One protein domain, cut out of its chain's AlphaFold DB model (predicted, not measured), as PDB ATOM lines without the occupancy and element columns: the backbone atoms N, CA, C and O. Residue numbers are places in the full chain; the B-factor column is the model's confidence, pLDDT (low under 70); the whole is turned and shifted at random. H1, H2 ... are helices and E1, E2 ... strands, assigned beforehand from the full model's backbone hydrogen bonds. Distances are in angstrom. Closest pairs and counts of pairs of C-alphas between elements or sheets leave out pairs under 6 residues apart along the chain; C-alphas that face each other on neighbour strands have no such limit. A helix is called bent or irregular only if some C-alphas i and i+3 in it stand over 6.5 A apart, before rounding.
ATOM      1  N   ALA A   7     159.565 236.673 176.253       86.81
ATOM      2  CA  ALA A   7     159.258 237.711 175.270       86.81
ATOM      3  C   ALA A   7     158.377 238.804 175.892       86.81
ATOM      4  O   ALA A   7     158.781 239.959 175.887       86.81
ATOM      5  N   ASP A   8     157.292 238.416 176.568       88.69
ATOM      6  CA  ASP A   8     156.373 239.348 177.239       88.69
ATOM      7  C   ASP A   8     157.103 240.260 178.237       88.69
ATOM      8  O   ASP A   8     156.898 241.472 178.264       88.69
ATOM      9  N   TRP A   9     158.018 239.697 179.036       89.44
ATOM     10  CA  TRP A   9     158.848 240.481 179.959       89.44
ATOM     11  C   TRP A   9     159.839 241.395 179.249       89.44
ATOM     12  O   TRP A   9     160.058 242.518 179.700       89.44
ATOM     13  N   ARG A  10     160.451 240.930 178.157       86.31
ATOM     14  CA  ARG A  10     161.403 241.731 177.381       86.31
ATOM     15  C   ARG A  10     160.726 242.962 176.794       86.31
ATOM     16  O   ARG A  10     161.304 244.040 176.887       86.31
ATOM     17  N   ASP A  11     159.541 242.789 176.225       85.44
ATOM     18  CA  ASP A  11     158.781 243.872 175.604       85.44
ATOM     19  C   ASP A  11     158.267 244.829 176.689       85.44
ATOM     20  O   ASP A  11     158.508 246.032 176.634       85.44
ATOM     21  N   CYS A  12     157.705 244.285 177.776       85.88
ATOM     22  CA  CYS A  12     157.234 245.072 178.916       85.88
ATOM     23  C   CYS A  12     158.343 245.948 179.532       85.88
ATOM     24  O   CYS A  12     158.161 247.156 179.678       85.88
ATOM     25  N   VAL A  13     159.517 245.376 179.827       85.69
ATOM     26  CA  VAL A  13     160.685 246.114 180.356       85.69
ATOM     27  C   VAL A  13     161.290 247.052 179.304       85.69
ATOM     28  O   VAL A  13     161.843 248.097 179.642       85.69
ATOM     29  N   GLY A  14     161.220 246.680 178.024       82.12
ATOM     30  CA  GLY A  14     161.735 247.476 176.912       82.12
ATOM     31  C   GLY A  14     160.959 248.771 176.700       82.12
ATOM     32  O   GLY A  14     161.578 249.805 176.430       82.12
ATOM     33  N   ASP A  15     159.641 248.723 176.887       84.38
ATOM     34  CA  ASP A  15     158.725 249.819 176.567       84.38
ATOM     35  C   ASP A  15     158.369 250.692 177.781       84.38
ATOM     36  O   ASP A  15     158.047 251.869 177.610       84.38
ATOM     37  N   HIS A  16     158.511 250.182 179.008       85.69
ATOM     38  CA  HIS A  16     158.029 250.854 180.219       85.69
ATOM     39  C   HIS A  16     159.149 251.153 181.225       85.69
ATOM     40  O   HIS A  16     160.039 250.341 181.457       85.69
ATOM     41  N   ASP A  17     159.072 252.317 181.875       83.25
ATOM     42  CA  ASP A  17     159.997 252.716 182.951       83.25
ATOM     43  C   ASP A  17     159.503 252.329 184.354       83.25
ATOM     44  O   ASP A  17     160.286 252.278 185.303       83.25
ATOM     45  N   VAL A  18     158.198 252.079 184.503       88.75
ATOM     46  CA  VAL A  18     157.557 251.736 185.777       88.75
ATOM     47  C   VAL A  18     156.713 250.489 185.579       88.75
ATOM     48  O   VAL A  18     155.824 250.464 184.732       88.75
ATOM     49  N   LEU A  19     156.978 249.473 186.396       91.19
ATOM     50  CA  LEU A  19     156.250 248.211 186.391       91.19
ATOM     51  C   LEU A  19     155.489 248.062 187.707       91.19
ATOM     52  O   LEU A  19     156.065 248.222 188.784       91.19
ATOM     53  N   VAL A  20     154.203 247.729 187.620       91.56
ATOM     54  CA  VAL A  20     153.328 247.506 188.778       91.56
ATOM     55  C   VAL A  20     152.751 246.102 188.686       91.56
ATOM     56  O   VAL A  20     152.287 245.677 187.631       91.56
ATOM     57  N   GLY A  21     152.776 245.365 189.789       90.56
ATOM     58  CA  GLY A  21     152.330 243.980 189.805       90.56
ATOM     59  C   GLY A  21     152.400 243.362 191.191       90.56
ATOM     60  O   GLY A  21     152.878 243.970 192.149       90.56
ATOM     61  N   THR A  22     151.913 242.129 191.305       91.31
ATOM     62  CA  THR A  22     151.969 241.411 192.579       91.31
ATOM     63  C   THR A  22     153.392 240.910 192.855       91.31
ATOM     64  O   THR A  22     154.094 240.506 191.923       91.31
ATOM     65  N   PRO A  23     153.826 240.842 194.127       94.31
ATOM     66  CA  PRO A  23     155.154 240.339 194.479       94.31
ATOM     67  C   PRO A  23     155.462 238.938 193.925       94.31
ATOM     68  O   PRO A  23     156.600 238.650 193.576       94.31
ATOM     69  N   ALA A  24     154.457 238.063 193.803       93.50
ATOM     70  CA  ALA A  24     154.638 236.717 193.257       93.50
ATOM     71  C   ALA A  24     155.021 236.720 191.764       93.50
ATOM     72  O   ALA A  24     155.833 235.900 191.340       93.50
ATOM     73  N   VAL A  25     154.472 237.655 190.981       92.94
ATOM     74  CA  VAL A  25     154.792 237.806 189.553       92.94
ATOM     75  C   VAL A  25     156.251 238.230 189.372       92.94
ATOM     76  O   VAL A  25     156.970 237.616 188.587       92.94
ATOM     77  N   PHE A  26     156.716 239.209 190.154       94.38
ATOM     78  CA  PHE A  26     158.116 239.650 190.120       94.38
ATOM     79  C   PHE A  26     159.086 238.598 190.658       94.38
ATOM     80  O   PHE A  26     160.158 238.420 190.086       94.38
ATOM     81  N   LEU A  27     158.711 237.869 191.716       95.56
ATOM     82  CA  LEU A  27     159.520 236.762 192.227       95.56
ATOM     83  C   LEU A  27     159.750 235.709 191.138       95.56
ATOM     84  O   LEU A  27     160.886 235.315 190.910       95.56
ATOM     85  N   ASN A  28     158.697 235.309 190.421       94.19
ATOM     86  CA  ASN A  28     158.814 234.350 189.323       94.19
ATOM     87  C   ASN A  28     159.718 234.871 188.190       94.19
ATOM     88  O   ASN A  28     160.538 234.126 187.658       94.19
ATOM     89  N   ALA A  29     159.599 236.156 187.838       93.56
ATOM     90  CA  ALA A  29     160.428 236.776 186.805       93.56
ATOM     91  C   ALA A  29     161.919 236.809 187.182       93.56
ATOM     92  O   ALA A  29     162.766 236.522 186.337       93.56
ATOM     93  N   LEU A  30     162.231 237.104 188.448       94.81
ATOM     94  CA  LEU A  30     163.587 237.038 188.995       94.81
ATOM     95  C   LEU A  30     164.110 235.594 189.025       94.81
ATOM     96  O   LEU A  30     165.226 235.342 188.590       94.81
ATOM     97  N   SER A  31     163.301 234.629 189.475       95.00
ATOM     98  CA  SER A  31     163.683 233.207 189.525       95.00
ATOM     99  C   SER A  31     163.977 232.600 188.152       95.00
ATOM    100  O   SER A  31     164.767 231.663 188.065       95.00
ATOM    101  N   LYS A  32     163.329 233.099 187.093       93.19
ATOM    102  CA  LYS A  32     163.530 232.651 185.705       93.19
ATOM    103  C   LYS A  32     164.574 233.487 184.941       93.19
ATOM    104  O   LYS A  32     164.704 233.313 183.729       93.19
ATOM    105  N   ASP A  33     165.283 234.404 185.609       91.12
ATOM    106  CA  ASP A  33     166.245 235.344 185.008       91.12
ATOM    107  C   ASP A  33     165.660 236.175 183.844       91.12
ATOM    108  O   ASP A  33     166.341 236.516 182.865       91.12
ATOM    109  N   PHE A  34     164.365 236.492 183.912       92.88
ATOM    110  CA  PHE A  34     163.716 237.382 182.944       92.88
ATOM    111  C   PHE A  34     164.032 238.848 183.234       92.88
ATOM    112  O   PHE A  34     164.140 239.642 182.302       92.88
ATOM    113  N   ILE A  35     164.231 239.165 184.513       91.88
ATOM    114  CA  ILE A  35     164.750 240.434 185.021       91.88
ATOM    115  C   ILE A  35     165.807 240.134 186.086       91.88
ATOM    116  O   ILE A  35     165.732 239.104 186.756       91.88
ATOM    117  N   GLN A  36     166.771 241.031 186.270       91.38
ATOM    118  CA  GLN A  36     167.763 240.948 187.342       91.38
ATOM    119  C   GLN A  36     167.645 242.151 188.281       91.38
ATOM    120  O   GLN A  36     167.156 243.209 187.897       91.38
ATOM    121  N   MET A  37     168.167 242.031 189.507       93.44
ATOM    122  CA  MET A  37     168.215 243.162 190.452       93.44
ATOM    123  C   MET A  37     168.927 244.380 189.865       93.44
ATOM    124  O   MET A  37     168.521 245.515 190.090       93.44
ATOM    125  N   SER A  38     169.952 244.134 189.052       89.88
ATOM    126  CA  SER A  38     170.718 245.192 188.414       89.88
ATOM    127  C   SER A  38     169.888 245.979 187.376       89.88
ATOM    128  O   SER A  38     170.200 247.138 187.105       89.88
ATOM    129  N   ASP A  39     168.797 245.426 186.843       88.12
ATOM    130  CA  ASP A  39     167.921 246.117 185.884       88.12
ATOM    131  C   ASP A  39     166.985 247.137 186.559       88.12
ATOM    132  O   ASP A  39     166.291 247.894 185.883       88.12
ATOM    133  N   ILE A  40     166.966 247.181 187.895       91.12
ATOM    134  CA  ILE A  40     166.000 247.944 188.682       91.12
ATOM    135  C   ILE A  40     166.728 249.085 189.402       91.12
ATOM    136  O   ILE A  40     167.714 248.877 190.103       91.12
ATOM    137  N   ALA A  41     166.233 250.317 189.255       90.31
ATOM    138  CA  ALA A  41     166.775 251.473 189.980       90.31
ATOM    139  C   ALA A  41     166.153 251.650 191.376       90.31
ATOM    140  O   ALA A  41     166.829 252.063 192.320       90.31
ATOM    141  N   LEU A  42     164.853 251.369 191.494       91.12
ATOM    142  CA  LEU A  42     164.050 251.551 192.698       91.12
ATOM    143  C   LEU A  42     163.014 250.428 192.779       91.12
ATOM    144  O   LEU A  42     162.267 250.210 191.828       91.12
ATOM    145  N   LEU A  43     162.961 249.749 193.921       94.12
ATOM    146  CA  LEU A  43     161.968 248.734 194.242       94.12
ATOM    147  C   LEU A  43     161.071 249.255 195.367       94.12
ATOM    148  O   LEU A  43     161.548 249.585 196.455       94.12
ATOM    149  N   ILE A  44     159.770 249.345 195.089       93.88
ATOM    150  CA  ILE A  44     158.770 249.847 196.033       93.88
ATOM    151  C   ILE A  44     157.914 248.677 196.520       93.88
ATOM    152  O   ILE A  44     157.269 248.005 195.717       93.88
ATOM    153  N   PHE A  45     157.888 248.452 197.832       94.19
ATOM    154  CA  PHE A  45     156.972 247.512 198.470       94.19
ATOM    155  C   PHE A  45     155.822 248.278 199.116       94.19
ATOM    156  O   PHE A  45     156.019 248.940 200.134       94.19
ATOM    157  N   ASP A  46     154.628 248.168 198.541       90.31
ATOM    158  CA  ASP A  46     153.400 248.550 199.236       90.31
ATOM    159  C   ASP A  46     153.033 247.490 200.286       90.31
ATOM    160  O   ASP A  46     153.324 246.305 200.107       90.31
ATOM    161  N   GLU A  47     152.449 247.920 201.401       88.50
ATOM    162  CA  GLU A  47     152.229 247.104 202.604       88.50
ATOM    163  C   GLU A  47     153.488 246.323 203.040       88.50
ATOM    164  O   GLU A  47     153.451 245.127 203.348       88.50
ATOM    165  N   CYS A  48     154.633 247.012 203.079       91.94
ATOM    166  CA  CYS A  48     155.963 246.412 203.235       91.94
ATOM    167  C   CYS A  48     156.133 245.559 204.505       91.94
ATOM    168  O   CYS A  48     156.981 244.667 204.545       91.94
ATOM    169  N   HIS A  49     155.287 245.755 205.520       89.00
ATOM    170  CA  HIS A  49     155.223 244.926 206.724       89.00
ATOM    171  C   HIS A  49     154.902 243.444 206.436       89.00
ATOM    172  O   HIS A  49     155.109 242.587 207.301       89.00
ATOM    173  N   GLN A  50     154.416 243.125 205.233       91.00
ATOM    174  CA  GLN A  50     154.198 241.760 204.750       91.00
ATOM    175  C   GLN A  50     155.499 241.038 204.360       91.00
ATOM    176  O   GLN A  50     155.479 239.820 204.174       91.00
ATOM    177  N   ALA A  51     156.640 241.738 204.276       93.00
ATOM    178  CA  ALA A  51     157.956 241.174 203.966       93.00
ATOM    179  C   ALA A  51     158.544 240.360 205.137       93.00
ATOM    180  O   ALA A  51     159.606 240.654 205.683       93.00
ATOM    181  N   VAL A  52     157.854 239.289 205.526       89.94
ATOM    182  CA  VAL A  52     158.237 238.380 206.613       89.94
ATOM    183  C   VAL A  52     158.287 236.927 206.142       89.94
ATOM    184  O   VAL A  52     157.674 236.553 205.142       89.94
ATOM    185  N   GLY A  53     159.027 236.082 206.867       89.31
ATOM    186  CA  GLY A  53     159.056 234.635 206.631       89.31
ATOM    187  C   GLY A  53     159.465 234.255 205.201       89.31
ATOM    188  O   GLY A  53     160.558 234.626 204.763       89.31
ATOM    189  N   LYS A  54     158.583 233.501 204.527       92.44
ATOM    190  CA  LYS A  54     158.685 233.043 203.127       92.44
ATOM    191  C   LYS A  54     157.700 233.775 202.199       92.44
ATOM    192  O   LYS A  54     157.288 233.231 201.180       92.44
ATOM    193  N   SER A  55     157.233 234.964 202.589       94.25
ATOM    194  CA  SER A  55     156.410 235.788 201.696       94.25
ATOM    195  C   SER A  55     157.187 236.110 200.412       94.25
ATOM    196  O   SER A  55     158.414 236.232 200.473       94.25
ATOM    197  N   PRO A  56     156.515 236.321 199.266       96.69
ATOM    198  CA  PRO A  56     157.229 236.650 198.040       96.69
ATOM    199  C   PRO A  56     158.089 237.917 198.164       96.69
ATOM    200  O   PRO A  56     159.210 237.926 197.673       96.69
ATOM    201  N   MET A  57     157.634 238.942 198.902       96.88
ATOM    202  CA  MET A  57     158.441 240.139 199.191       96.88
ATOM    203  C   MET A  57     159.731 239.794 199.954       96.88
ATOM    204  O   MET A  57     160.814 240.240 199.580       96.88
ATOM    205  N   ALA A  58     159.640 238.956 200.996       96.50
ATOM    206  CA  ALA A  58     160.814 238.524 201.750       96.50
ATOM    207  C   ALA A  58     161.756 237.643 200.915       96.50
ATOM    208  O   ALA A  58     162.971 237.764 201.063       96.50
ATOM    209  N   SER A  59     161.224 236.773 200.052       97.81
ATOM    210  CA  SER A  59     162.027 235.941 199.143       97.81
ATOM    211  C   SER A  59     162.755 236.778 198.096       97.81
ATOM    212  O   SER A  59     163.953 236.581 197.915       97.81
ATOM    213  N   ILE A  60     162.098 237.778 197.494       98.00
ATOM    214  CA  ILE A  60     162.748 238.746 196.592       98.00
ATOM    215  C   ILE A  60     163.965 239.378 197.283       98.00
ATOM    216  O   ILE A  60     165.067 239.385 196.729       98.00
ATOM    217  N   MET A  61     163.791 239.849 198.521       97.94
ATOM    218  CA  MET A  61     164.887 240.472 199.259       97.94
ATOM    219  C   MET A  61     166.000 239.482 199.616       97.94
ATOM    220  O   MET A  61     167.176 239.752 199.391       97.94
ATOM    221  N   LYS A  62     165.668 238.315 200.168       96.50
ATOM    222  CA  LYS A  62     166.674 237.359 200.662       96.50
ATOM    223  C   LYS A  62     167.434 236.656 199.541       96.50
ATOM    224  O   LYS A  62     168.647 236.490 199.637       96.50
ATOM    225  N   GLU A  63     166.727 236.206 198.510       96.31
ATOM    226  CA  GLU A  63     167.273 235.298 197.494       96.31
ATOM    227  C   GLU A  63     167.923 236.048 196.327       96.31
ATOM    228  O   GLU A  63     168.829 235.508 195.688       96.31
ATOM    229  N   PHE A  64     167.504 237.291 196.076       97.31
ATOM    230  CA  PHE A  64     167.970 238.076 194.934       97.31
ATOM    231  C   PHE A  64     168.677 239.355 195.374       97.31
ATOM    232  O   PHE A  64     169.845 239.530 195.036       97.31
ATOM    233  N   TYR A  65     168.027 240.214 196.165       97.50
ATOM    234  CA  TYR A  65     168.622 241.491 196.579       97.50
ATOM    235  C   TYR A  65     169.879 241.298 197.436       97.50
ATOM    236  O   TYR A  65     170.962 241.733 197.055       97.50
ATOM    237  N   TRP A  66     169.770 240.599 198.570       97.19
ATOM    238  CA  TRP A  66     170.895 240.393 199.487       97.19
ATOM    239  C   TRP A  66     171.996 239.537 198.867       97.19
ATOM    240  O   TRP A  66     173.175 239.815 199.076       97.19
ATOM    241  N   ARG A  67     171.631 238.538 198.051       95.88
ATOM    242  CA  ARG A  67     172.599 237.745 197.281       95.88
ATOM    243  C   ARG A  67     173.406 238.628 196.326       95.88
ATOM    244  O   ARG A  67     174.629 238.527 196.317       95.88
ATOM    245  N   ALA A  68     172.745 239.503 195.566       95.25
ATOM    246  CA  ALA A  68     173.410 240.446 194.672       95.25
ATOM    247  C   ALA A  68     174.281 241.446 195.452       95.25
ATOM    248  O   ALA A  68     175.452 241.619 195.120       95.25
ATOM    249  N   LYS A  69     173.751 242.025 196.538       95.00
ATOM    250  CA  LYS A  69     174.469 242.988 197.385       95.00
ATOM    251  C   LYS A  69     175.732 242.383 198.007       95.00
ATOM    252  O   LYS A  69     176.788 243.000 197.958       95.00
ATOM    253  N   HIS A  70     175.652 241.167 198.551       95.44
ATOM    254  CA  HIS A  70     176.816 240.452 199.094       95.44
ATOM    255  C   HIS A  70     177.799 240.004 198.006       95.44
ATOM    256  O   HIS A  70     178.990 239.871 198.271       95.44
ATOM    257  N   GLY A  71     177.313 239.786 196.784       92.88
ATOM    258  CA  GLY A  71     178.134 239.539 195.603       92.88
ATOM    259  C   GLY A  71     178.715 240.807 194.968       92.88
ATOM    260  O   GLY A  71     179.149 240.736 193.821       92.88
ATOM    261  N   ASN A  72     178.685 241.958 195.656       91.00
ATOM    262  CA  ASN A  72     179.123 243.270 195.156       91.00
ATOM    263  C   ASN A  72     178.491 243.679 193.811       91.00
ATOM    264  O   ASN A  72     179.083 244.430 193.037       91.00
ATOM    265  N   SER A  73     177.295 243.175 193.516       89.56
ATOM    266  CA  SER A  73     176.520 243.588 192.350       89.56
ATOM    267  C   SER A  73     175.671 244.812 192.678       89.56
ATOM    268  O   SER A  73     175.261 245.012 193.822       89.56
ATOM    269  N   ASP A  74     175.354 245.600 191.652       86.75
ATOM    270  CA  ASP A  74     174.422 246.718 191.789       86.75
ATOM    271  C   ASP A  74     173.028 246.217 192.190       86.75
ATOM    272  O   ASP A  74     172.490 245.276 191.595       86.75
ATOM    273  N   VAL A  75     172.428 246.888 193.171       93.56
ATOM    274  CA  VAL A  75     171.084 246.595 193.680       93.56
ATOM    275  C   VAL A  75     170.208 247.852 193.669       93.56
ATOM    276  O   VAL A  75     170.737 248.965 193.760       93.56
ATOM    277  N   PRO A  76     168.875 247.708 193.542       92.88
ATOM    278  CA  PRO A  76     167.968 248.851 193.538       92.88
ATOM    279  C   PRO A  76     167.953 249.558 194.891       92.88
ATOM    280  O   PRO A  76     168.246 248.967 195.925       92.88
ATOM    281  N   ARG A  77     167.502 250.811 194.930       90.38
ATOM    282  CA  ARG A  77     167.064 251.387 196.208       90.38
ATOM    283  C   ARG A  77     165.738 250.785 196.646       90.38
ATOM    284  O   ARG A  77     164.924 250.432 195.799       90.38
ATOM    285  N   ILE A  78     165.512 250.704 197.955       91.69
ATOM    286  CA  ILE A  78     164.287 250.143 198.527       91.69
ATOM    287  C   ILE A  78     163.439 251.251 199.151       91.69
ATOM    288  O   ILE A  78     163.938 252.068 199.924       91.69
ATOM    289  N   LEU A  79     162.144 251.260 198.832       90.00
ATOM    290  CA  LEU A  79     161.135 252.069 199.512       90.00
ATOM    291  C   LEU A  79     160.006 251.156 199.996       90.00
ATOM    292  O   LEU A  79     159.354 250.492 199.197       90.00
ATOM    293  N   GLY A  80     159.765 251.127 201.304       90.38
ATOM    294  CA  GLY A  80     158.630 250.420 201.891       90.38
ATOM    295  C   GLY A  80     157.537 251.394 202.317       90.38
ATOM    296  O   GLY A  80     157.819 252.332 203.059       90.38
ATOM    297  N   LEU A  81     156.300 251.157 201.887       88.25
ATOM    298  CA  LEU A  81     155.117 251.894 202.326       88.25
ATOM    299  C   LEU A  81     154.286 250.996 203.237       88.25
ATOM    300  O   LEU A  81     154.060 249.829 202.930       88.25
ATOM    301  N   THR A  82     153.855 251.515 204.385       85.75
ATOM    302  CA  THR A  82     152.949 250.788 205.273       85.75
ATOM    303  C   THR A  82     152.230 251.733 206.226       85.75
ATOM    304  O   THR A  82     152.819 252.701 206.707       85.75
ATOM    305  N   ALA A  83     150.973 251.422 206.545       78.50
ATOM    306  CA  ALA A  83     150.242 252.078 207.630       78.50
ATOM    307  C   ALA A  83     150.610 251.508 209.016       78.50
ATOM    308  O   ALA A  83     150.395 252.154 210.035       78.50
ATOM    309  N   SER A  84     151.167 250.292 209.068       81.81
ATOM    310  CA  SER A  84     151.552 249.601 210.306       81.81
ATOM    311  C   SER A  84     152.831 248.798 210.096       81.81
ATOM    312  O   SER A  84     152.946 248.040 209.140       81.81
ATOM    313  N   ILE A  85     153.789 248.892 211.014       80.38
ATOM    314  CA  ILE A  85     155.061 248.145 210.929       80.38
ATOM    315  C   ILE A  85     154.925 246.677 211.359       80.38
ATOM    316  O   ILE A  85     155.879 245.902 211.284       80.38
ATOM    317  N   LEU A  86     153.750 246.291 211.863       76.56
ATOM    318  CA  LEU A  86     153.520 244.979 212.444       76.56
ATOM    319  C   LEU A  86     152.722 244.050 211.541       76.56
ATOM    320  O   LEU A  86     151.656 244.394 211.039       76.56
ATOM    321  N   HIS A  87     153.190 242.803 211.504       67.62
ATOM    322  CA  HIS A  87     152.389 241.633 211.175       67.62
ATOM    323  C   HIS A  87     151.971 240.941 212.495       67.62
ATOM    324  O   HIS A  87     152.801 240.372 213.222       67.62
ATOM    325  N   GLY A  88     150.690 241.056 212.862       69.50
ATOM    326  CA  GLY A  88     150.097 240.441 214.061       69.50
ATOM    327  C   GLY A  88     150.243 241.246 215.365       69.50
ATOM    328  O   GLY A  88     150.227 242.471 215.361       69.50
ATOM    329  N   LYS A  89     150.363 240.546 216.507       74.38
ATOM    330  CA  LYS A  89     150.321 241.137 217.865       74.38
ATOM    331  C   LYS A  89     151.423 242.180 218.123       74.38
ATOM    332  O   LYS A  89     152.544 242.023 217.637       74.38
ATOM    333  N   LEU A  90     151.153 243.144 219.008       76.75
ATOM    334  CA  LEU A  90     152.084 244.210 219.432       76.75
ATOM    335  C   LEU A  90     153.326 243.751 220.212       76.75
ATOM    336  O   LEU A  90     154.254 244.528 220.428       76.75
ATOM    337  N   LYS A  91     153.385 242.489 220.641       81.38
ATOM    338  CA  LYS A  91     154.509 241.981 221.436       81.38
ATOM    339  C   LYS A  91     155.818 241.999 220.636       81.38
ATOM    340  O   LYS A  91     155.885 241.465 219.526       81.38
ATOM    341  N   GLY A  92     156.873 242.546 221.246       83.19
ATOM    342  CA  GLY A  92     158.224 242.570 220.676       83.19
ATOM    343  C   GLY A  92     158.368 243.499 219.469       83.19
ATOM    344  O   GLY A  92     159.137 243.187 218.563       83.19
ATOM    345  N   ILE A  93     157.613 244.600 219.446       84.56
ATOM    346  CA  ILE A  93     157.559 245.560 218.337       84.56
ATOM    347  C   ILE A  93     158.937 246.036 217.868       84.56
ATOM    348  O   ILE A  93     159.209 246.013 216.674       84.56
ATOM    349  N   GLU A  94     159.850 246.322 218.792       85.75
ATOM    350  CA  GLU A  94     161.203 246.780 218.474       85.75
ATOM    351  C   GLU A  94     162.032 245.705 217.745       85.75
ATOM    352  O   GLU A  94     162.700 245.968 216.747       85.75
ATOM    353  N   ASN A  95     161.915 244.442 218.166       87.25
ATOM    354  CA  ASN A  95     162.532 243.323 217.450       87.25
ATOM    355  C   ASN A  95     161.907 243.115 216.067       87.25
ATOM    356  O   ASN A  95     162.606 242.731 215.131       87.25
ATOM    357  N   LYS A  96     160.594 243.328 215.932       87.31
ATOM    358  CA  LYS A  96     159.897 243.208 214.646       87.31
ATOM    359  C   LYS A  96     160.304 244.325 213.685       87.31
ATOM    360  O   LYS A  96     160.607 244.014 212.537       87.31
ATOM    361  N   ARG A  97     160.411 245.565 214.173       88.88
ATOM    362  CA  ARG A  97     160.960 246.711 213.437       88.88
ATOM    363  C   ARG A  97     162.353 246.393 212.913       88.88
ATOM    364  O   ARG A  97     162.540 246.370 211.705       88.88
ATOM    365  N   ARG A  98     163.293 246.033 213.797       88.94
ATOM    366  CA  ARG A  98     164.672 245.696 213.396       88.94
ATOM    367  C   ARG A  98     164.737 244.569 212.369       88.94
ATOM    368  O   ARG A  98     165.522 244.638 211.430       88.94
ATOM    369  N   LYS A  99     163.906 243.529 212.519       90.62
ATOM    370  CA  LYS A  99     163.824 242.440 211.533       90.62
ATOM    371  C   LYS A  99     163.348 242.939 210.173       90.62
ATOM    372  O   LYS A  99     163.910 242.520 209.169       90.62
ATOM    373  N   LEU A 100     162.332 243.800 210.141       90.94
ATOM    374  CA  LEU A 100     161.826 244.377 208.901       90.94
ATOM    375  C   LEU A 100     162.883 245.262 208.231       90.94
ATOM    376  O   LEU A 100     163.140 245.089 207.046       90.94
ATOM    377  N   GLU A 101     163.549 246.122 209.003       91.25
ATOM    378  CA  GLU A 101     164.655 246.962 208.525       91.25
ATOM    379  C   GLU A 101     165.800 246.129 207.946       91.25
ATOM    380  O   GLU A 101     166.303 246.418 206.866       91.25
ATOM    381  N   THR A 102     166.154 245.035 208.626       93.56
ATOM    382  CA  THR A 102     167.180 244.094 208.156       93.56
ATOM    383  C   THR A 102     166.758 243.400 206.863       93.56
ATOM    384  O   THR A 102     167.572 243.220 205.967       93.56
ATOM    385  N   ILE A 103     165.495 242.978 206.740       95.06
ATOM    386  CA  ILE A 103     165.017 242.306 205.523       95.06
ATOM    387  C   ILE A 103     164.998 243.282 204.347       95.06
ATOM    388  O   ILE A 103     165.466 242.924 203.267       95.06
ATOM    389  N   LEU A 104     164.457 244.483 204.558       94.50
ATOM    390  CA  LEU A 104     164.248 245.481 203.511       94.50
ATOM    391  C   LEU A 104     165.477 246.351 203.228       94.50
ATOM    392  O   LEU A 104     165.424 247.135 202.290       94.50
ATOM    393  N   ASP A 105     166.555 246.222 204.007       94.44
ATOM    394  CA  ASP A 105     167.748 247.075 203.896       94.44
ATOM    395  C   ASP A 105     167.397 248.574 203.959       94.44
ATOM    396  O   ASP A 105     167.892 249.399 203.194       94.44
ATOM    397  N   ALA A 106     166.468 248.915 204.853       89.06
ATOM    398  CA  ALA A 106     165.884 250.245 204.964       89.06
ATOM    399  C   ALA A 106     165.593 250.581 206.428       89.06
ATOM    400  O   ALA A 106     165.285 249.692 207.213       89.06
ATOM    401  N   ALA A 107     165.650 251.861 206.791       86.06
ATOM    402  CA  ALA A 107     165.226 252.331 208.107       86.06
ATOM    403  C   ALA A 107     163.734 252.699 208.108       86.06
ATOM    404  O   ALA A 107     163.199 253.197 207.113       86.06
ATOM    405  N   VAL A 108     163.057 252.451 209.230       84.88
ATOM    406  CA  VAL A 108     161.637 252.768 209.409       84.88
ATOM    407  C   VAL A 108     161.484 254.174 209.972       84.88
ATOM    408  O   VAL A 108     161.953 254.484 211.069       84.88
ATOM    409  N   TYR A 109     160.725 254.989 209.251       79.50
ATOM    410  CA  TYR A 109     160.437 256.368 209.600       79.50
ATOM    411  C   TYR A 109     158.935 256.599 209.718       79.50
ATOM    412  O   TYR A 109     158.162 256.035 208.942       79.50
ATOM    413  N   LYS A 110     158.524 257.467 210.645       74.75
ATOM    414  CA  LYS A 110     157.177 258.046 210.610       74.75
ATOM    415  C   LYS A 110     157.214 259.409 209.922       74.75
ATOM    416  O   LYS A 110     158.163 260.165 210.149       74.75
ATOM    417  N   PRO A 111     156.207 259.746 209.101       67.69
ATOM    418  CA  PRO A 111     156.116 261.080 208.531       67.69
ATOM    419  C   PRO A 111     156.057 262.128 209.655       67.69
ATOM    420  O   PRO A 111     155.515 261.836 210.728       67.69
ATOM    421  N   PRO A 112     156.620 263.333 209.446       60.94
ATOM    422  CA  PRO A 112     156.452 264.421 210.396       60.94
ATOM    423  C   PRO A 112     154.956 264.661 210.588       60.94
ATOM    424  O   PRO A 112     154.208 264.732 209.611       60.94
ATOM    425  N   SER A 113     154.520 264.763 211.843       54.12
ATOM    426  CA  SER A 113     153.164 265.195 212.159       54.12
ATOM    427  C   SER A 113     153.014 266.610 211.614       54.12
ATOM    428  O   SER A 113     153.496 267.565 212.221       54.12
ATOM    429  N   TYR A 114     152.419 266.760 210.433       47.88
ATOM    430  CA  TYR A 114     151.965 268.070 210.005       47.88
ATOM    431  C   TYR A 114     150.980 268.524 211.071       47.88
ATOM    432  O   TYR A 114     150.036 267.795 211.380       47.88
ATOM    433  N   ALA A 115     151.247 269.679 211.676       37.59
ATOM    434  CA  ALA A 115     150.279 270.380 212.497       37.59
ATOM    435  C   ALA A 115     149.113 270.783 211.585       37.59
ATOM    436  O   ALA A 115     149.024 271.911 211.109       37.59
ATOM    437  N   LEU A 116     148.252 269.816 211.277       41.97
ATOM    438  CA  LEU A 116     146.837 270.079 211.135       41.97
ATOM    439  C   LEU A 116     146.441 270.793 212.434       41.97
ATOM    440  O   LEU A 116     146.912 270.397 213.506       41.97
ATOM    441  N   SER A 448     163.945 263.509 211.345       49.16
ATOM    442  CA  SER A 448     164.421 264.865 211.586       49.16
ATOM    443  C   SER A 448     164.372 265.583 210.244       49.16
ATOM    444  O   SER A 448     165.061 265.186 209.302       49.16
ATOM    445  N   LEU A 449     163.545 266.628 210.135       48.25
ATOM    446  CA  LEU A 449     163.474 267.476 208.938       48.25
ATOM    447  C   LEU A 449     164.861 268.025 208.554       48.25
ATOM    448  O   LEU A 449     165.091 268.380 207.400       48.25
ATOM    449  N   GLU A 450     165.794 268.053 209.507       43.28
ATOM    450  CA  GLU A 450     167.185 268.455 209.329       43.28
ATOM    451  C   GLU A 450     168.009 267.489 208.468       43.28
ATOM    452  O   GLU A 450     168.851 267.954 207.702       43.28
ATOM    453  N   LEU A 451     167.724 266.181 208.530       41.94
ATOM    454  CA  LEU A 451     168.402 265.136 207.744       41.94
ATOM    455  C   LEU A 451     167.969 265.123 206.269       41.94
ATOM    456  O   LEU A 451     168.607 264.476 205.440       41.94
ATOM    457  N   LEU A 452     166.887 265.830 205.929       45.84
ATOM    458  CA  LEU A 452     166.428 265.978 204.555       45.84
ATOM    459  C   LEU A 452     167.118 267.186 203.894       45.84
ATOM    460  O   LEU A 452     167.119 268.278 204.482       45.84
ATOM    461  N   PRO A 453     167.648 267.037 202.661       45.66
ATOM    462  CA  PRO A 453     168.146 268.158 201.866       45.66
ATOM    463  C   PRO A 453     167.117 269.294 201.817       45.66
ATOM    464  O   PRO A 453     165.914 269.039 201.751       45.66
ATOM    465  N   ALA A 454     167.557 270.556 201.821       46.66
ATOM    466  CA  ALA A 454     166.655 271.716 201.858       46.66
ATOM    467  C   ALA A 454     165.593 271.708 200.733       46.66
ATOM    468  O   ALA A 454     164.465 272.152 200.943       46.66
ATOM    469  N   THR A 455     165.916 271.124 199.575       44.78
ATOM    470  CA  THR A 455     165.005 270.895 198.440       44.78
ATOM    471  C   THR A 455     163.944 269.820 198.711       44.78
ATOM    472  O   THR A 455     162.814 269.947 198.246       44.78
ATOM    473  N   ALA A 456     164.269 268.799 199.509       41.38
ATOM    474  CA  ALA A 456     163.356 267.734 199.924       41.38
ATOM    475  C   ALA A 456     162.360 268.202 201.004       41.38
ATOM    476  O   ALA A 456     161.240 267.697 201.075       41.38
ATOM    477  N   ARG A 457     162.718 269.217 201.807       45.28
ATOM    478  CA  ARG A 457     161.842 269.782 202.856       45.28
ATOM    479  C   ARG A 457     160.566 270.437 202.310       45.28
ATOM    480  O   ARG A 457     159.609 270.591 203.064       45.28
ATOM    481  N   TYR A 458     160.539 270.831 201.033       40.12
ATOM    482  CA  TYR A 458     159.366 271.436 200.382       40.12
ATOM    483  C   TYR A 458     158.548 270.425 199.558       40.12
ATOM    484  O   TYR A 458     157.337 270.572 199.440       40.12
ATOM    485  N   THR A 459     159.168 269.361 199.035       42.00
ATOM    486  CA  THR A 459     158.492 268.304 198.254       42.00
ATOM    487  C   THR A 459     157.886 267.201 199.123       42.00
ATOM    488  O   THR A 459     156.792 266.727 198.813       42.00
ATOM    489  N   TRP A 460     158.512 266.848 200.252       42.28
ATOM    490  CA  TRP A 460     157.910 265.951 201.255       42.28
ATOM    491  C   TRP A 460     156.645 266.546 201.892       42.28
ATOM    492  O   TRP A 460     155.788 265.792 202.350       42.28
ATOM    493  N   LYS A 461     156.502 267.883 201.864       42.12
ATOM    494  CA  LYS A 461     155.331 268.631 202.354       42.12
ATOM    495  C   LYS A 461     154.040 268.380 201.573       42.12
ATOM    496  O   LYS A 461     152.993 268.760 202.080       42.12
ATOM    497  N   GLN A 462     154.083 267.803 200.365       43.53
ATOM    498  CA  GLN A 462     152.893 267.767 199.499       43.53
ATOM    499  C   GLN A 462     152.516 266.398 198.911       43.53
ATOM    500  O   GLN A 462     151.335 266.209 198.632       43.53
ATOM    501  N   SER A 463     153.430 265.430 198.710       56.19
ATOM    502  CA  SER A 463     153.030 264.110 198.167       56.19
ATOM    503  C   SER A 463     154.108 263.011 198.216       56.19
ATOM    504  O   SER A 463     155.305 263.286 198.147       56.19
ATOM    505  N   LEU A 464     153.664 261.743 198.194       60.22
ATOM    506  CA  LEU A 464     154.480 260.541 197.923       60.22
ATOM    507  C   LEU A 464     155.350 260.690 196.657       60.22
ATOM    508  O   LEU A 464     156.472 260.187 196.594       60.22
ATOM    509  N   PHE A 465     154.847 261.421 195.659       61.69
ATOM    510  CA  PHE A 465     155.543 261.691 194.403       61.69
ATOM    511  C   PHE A 465     156.830 262.505 194.612       61.69
ATOM    512  O   PHE A 465     157.850 262.231 193.978       61.69
ATOM    513  N   GLY A 466     156.821 263.450 195.558       63.69
ATOM    514  CA  GLY A 466     158.011 264.202 195.957       63.69
ATOM    515  C   GLY A 466     159.107 263.300 196.533       63.69
ATOM    516  O   GLY A 466     160.270 263.418 196.143       63.69
ATOM    517  N   CYS A 467     158.733 262.345 197.392       65.00
ATOM    518  CA  CYS A 467     159.666 261.378 197.980       65.00
ATOM    519  C   CYS A 467     160.302 260.485 196.909       65.00
ATOM    520  O   CYS A 467     161.523 260.322 196.879       65.00
ATOM    521  N   ILE A 468     159.479 259.943 196.003       70.50
ATOM    522  CA  ILE A 468     159.948 259.113 194.886       70.50
ATOM    523  C   ILE A 468     160.891 259.920 193.987       70.50
ATOM    524  O   ILE A 468     161.961 259.430 193.631       70.50
ATOM    525  N   SER A 469     160.553 261.171 193.662       69.00
ATOM    526  CA  SER A 469     161.406 262.011 192.816       69.00
ATOM    527  C   SER A 469     162.796 262.227 193.418       69.00
ATOM    528  O   SER A 469     163.781 262.120 192.688       69.00
ATOM    529  N   GLU A 470     162.909 262.503 194.716       68.31
ATOM    530  CA  GLU A 470     164.208 262.694 195.381       68.31
ATOM    531  C   GLU A 470     165.014 261.383 195.468       68.31
ATOM    532  O   GLU A 470     166.222 261.365 195.193       68.31
ATOM    533  N   LEU A 471     164.337 260.263 195.745       69.00
ATOM    534  CA  LEU A 471     164.927 258.920 195.703       69.00
ATOM    535  C   LEU A 471     165.361 258.493 194.299       69.00
ATOM    536  O   LEU A 471     166.171 257.579 194.176       69.00
ATOM    537  N   LEU A 472     164.857 259.112 193.238       72.06
ATOM    538  CA  LEU A 472     165.306 258.847 191.871       72.06
ATOM    539  C   LEU A 472     166.406 259.820 191.426       72.06
ATOM    540  O   LEU A 472     167.340 259.394 190.750       72.06
ATOM    541  N   LYS A 473     166.355 261.096 191.833       70.19
ATOM    542  CA  LYS A 473     167.374 262.111 191.486       70.19
ATOM    543  C   LYS A 473     168.767 261.750 191.983       70.19
ATOM    544  O   LYS A 473     169.739 261.920 191.260       70.19
ATOM    545  N   SER A 474     168.854 261.223 193.199       65.44
ATOM    546  CA  SER A 474     170.125 260.827 193.810       65.44
ATOM    547  C   SER A 474     170.627 259.450 193.329       65.44
ATOM    548  O   SER A 474     171.453 258.846 194.011       65.44
ATOM    549  N   SER A 475     170.009 258.858 192.288       74.56
ATOM    550  CA  SER A 475     170.220 257.449 191.912       74.56
ATOM    551  C   SER A 475     171.184 257.384 190.748       74.56
ATOM    552  O   SER A 475     170.780 257.500 189.587       74.56
ATOM    553  N   ASP A 476     172.451 257.130 191.055       75.31
ATOM    554  CA  ASP A 476     173.472 256.879 190.037       75.31
ATOM    555  C   ASP A 476     173.064 255.699 189.145       75.31
ATOM    556  O   ASP A 476     173.277 255.715 187.932       75.31
ATOM    557  N   ARG A 477     172.361 254.710 189.715       78.38
ATOM    558  CA  ARG A 477     171.860 253.562 188.959       78.38
ATOM    559  C   ARG A 477     170.833 253.951 187.903       78.38
ATOM    560  O   ARG A 477     170.908 253.464 186.778       78.38
ATOM    561  N   LEU A 478     169.893 254.839 188.226       78.31
ATOM    562  CA  LEU A 478     168.929 255.324 187.238       78.31
ATOM    563  C   LEU A 478     169.640 256.039 186.083       78.31
ATOM    564  O   LEU A 478     169.265 255.856 184.924       78.31
ATOM    565  N   GLN A 479     170.679 256.824 186.382       75.75
ATOM    566  CA  GLN A 479     171.474 257.491 185.350       75.75
ATOM    567  C   GLN A 479     172.209 256.475 184.456       75.75
ATOM    568  O   GLN A 479     172.160 256.593 183.229       75.75
ATOM    569  N   GLN A 480     172.801 255.431 185.046       76.62
ATOM    570  CA  GLN A 480     173.445 254.330 184.316       76.62
ATOM    571  C   GLN A 480     172.462 253.532 183.442       76.62
ATOM    572  O   GLN A 480     172.790 253.144 182.320       76.62
ATOM    573  N   LEU A 481     171.247 253.271 183.925       78.06
ATOM    574  CA  LEU A 481     170.234 252.549 183.150       78.06
ATOM    575  C   LEU A 481     169.721 253.391 181.975       78.06
ATOM    576  O   LEU A 481     169.596 252.879 180.859       78.06
ATOM    577  N   LYS A 482     169.510 254.698 182.179       76.56
ATOM    578  CA  LYS A 482     169.133 255.631 181.104       76.56
ATOM    579  C   LYS A 482     170.194 255.703 180.006       76.56
ATOM    580  O   LYS A 482     169.844 255.655 178.826       76.56
ATOM    581  N   SER A 483     171.479 255.759 180.366       72.31
ATOM    582  CA  SER A 483     172.565 255.782 179.379       72.31
ATOM    583  C   SER A 483     172.645 254.472 178.585       72.31
ATOM    584  O   SER A 483     172.757 254.517 177.357       72.31
ATOM    585  N   ARG A 484     172.477 253.312 179.239       70.44
ATOM    586  CA  ARG A 484     172.398 251.998 178.569       70.44
ATOM    587  C   ARG A 484     171.206 251.891 177.610       70.44
ATOM    588  O   ARG A 484     171.374 251.393 176.497       70.44
ATOM    589  N   ARG A 485     170.019 252.379 177.996       68.88
ATOM    590  CA  ARG A 485     168.814 252.358 177.141       68.88
ATOM    591  C   ARG A 485     168.976 253.257 175.912       68.88
ATOM    592  O   ARG A 485     168.642 252.831 174.810       68.88
ATOM    593  N   LEU A 486     169.565 254.445 176.071       62.06
ATOM    594  CA  LEU A 486     169.897 255.335 174.950       62.06
ATOM    595  C   LEU A 486     170.850 254.664 173.951       62.06
ATOM    596  O   LEU A 486     170.579 254.691 172.753       62.06
ATOM    597  N   HIS A 487     171.900 253.989 174.433       60.06
ATOM    598  CA  HIS A 487     172.813 253.231 173.569       60.06
ATOM    599  C   HIS A 487     172.093 252.089 172.838       60.06
ATOM    600  O   HIS A 487     172.272 251.911 171.635       60.06
ATOM    601  N   ARG A 488     171.228 251.344 173.534       59.56
ATOM    602  CA  ARG A 488     170.469 250.227 172.951       59.56
ATOM    603  C   ARG A 488     169.458 250.691 171.893       59.56
ATOM    604  O   ARG A 488     169.360 250.068 170.840       59.56
ATOM    605  N   ASN A 489     168.771 251.809 172.127       56.53
ATOM    606  CA  ASN A 489     167.845 252.415 171.161       56.53
ATOM    607  C   ASN A 489     168.577 253.001 169.947       56.53
ATOM    608  O   ASN A 489     168.055 252.942 168.834       56.53
ATOM    609  N   HIS A 490     169.794 253.521 170.134       50.41
ATOM    610  CA  HIS A 490     170.644 253.963 169.029       50.41
ATOM    611  C   HIS A 490     171.056 252.777 168.141       50.41
ATOM    612  O   HIS A 490     170.934 252.850 166.923       50.41
ATOM    613  N   TYR A 491     171.421 251.640 168.742       49.62
ATOM    614  CA  TYR A 491     171.745 250.410 168.008       49.62
ATOM    615  C   TYR A 491     170.534 249.743 167.334       49.62
ATOM    616  O   TYR A 491     170.689 249.159 166.265       49.62
ATOM    617  N   HIS A 492     169.328 249.837 167.907       50.28
ATOM    618  CA  HIS A 492     168.111 249.321 167.264       50.28
ATOM    619  C   HIS A 492     167.644 250.170 166.074       50.28
ATOM    620  O   HIS A 492     167.054 249.613 165.155       50.28
ATOM    621  N   ARG A 493     167.943 251.478 166.044       44.28
ATOM    622  CA  ARG A 493     167.692 252.345 164.872       44.28
ATOM    623  C   ARG A 493     168.745 252.216 163.766       44.28
ATOM    624  O   ARG A 493     168.514 252.703 162.668       44.28
ATOM    625  N   LEU A 494     169.889 251.595 164.057       40.69
ATOM    626  CA  LEU A 494     171.013 251.412 163.130       40.69
ATOM    627  C   LEU A 494     171.119 249.983 162.572       40.69
ATOM    628  O   LEU A 494     172.095 249.666 161.894       40.69
TER     629      LEU A 494
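AT A GLANCE: This is residues 7 to 116 and 448 to 494 of the 496 residues of the protein "Hypothetical protein" of Chrysotila carterae (UniProt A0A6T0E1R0). A tiny sheet of two parallel strands, E1 and E2, sits in the middle, with H2 and H3 over one side and H6 over the other, H5 beyond H6. H4 and the long H7 reach toward opposite ends of the longest axis, and H1 lies near H2. The printed part has 157 residues, mostly helix in its named elements, ordered H1 H2 E1 H3 E2 H4 H5 H6 H7. It is compact, radius of gyration of the C-alphas 17.4 A, spanning 58 by 39 by 27 A.

IN THESE COORDINATES: E1 is residues 42 to 45 and E2 residues 77 to 80. H3, residues 56 to 70, is 20.0 A long and only just irregular: C-alphas 63 and 66 are 6.6 A apart. H1 is residues 7 to 15, from C-alpha 7 at (159.258, 237.711, 175.270); H2 is 23 to 31, H4 93 to 104 at 16.3 A, H5 456 to 459, H6 464 to 473. H7, residues 476 to 493, is 26.2 A long, ending at (167.692, 252.345, 164.872).

HOW THE PARTS SIT: E1 and E2 are parallel, with N 43 and O 77 at 2.8 A. E1, H3 and E2 form a strand-helix-strand unit, parallel strands joined through a helix, with a right-handed crossover. H3 touches H2, C-alphas of Pro 56 and Ala 24 closest at 5.4 A; its residues 58 to 62 alone touch H4. H6 touches H5, C-alphas of Gly 466 and Thr 459 closest at 4.7 A. H1 and H7 are apart. Every O i to N i+4 pair is within hydrogen-bond range in H1, H2, H4, H6 and H7, and 9 of 11 in H3; H5 is too short for one.

THE WHOLE: The C-alphas of Lys 91 and Leu 494, the farthest apart, are 61.3 A apart. Residues 117 to 447 are not printed; C-alphas 116 and 448 are 18.3 A apart. The link E2 to H4 is long. Mean pLDDT of the printed part is 78.9; residues 448 to 467 and 485 to 494 are among those under 70.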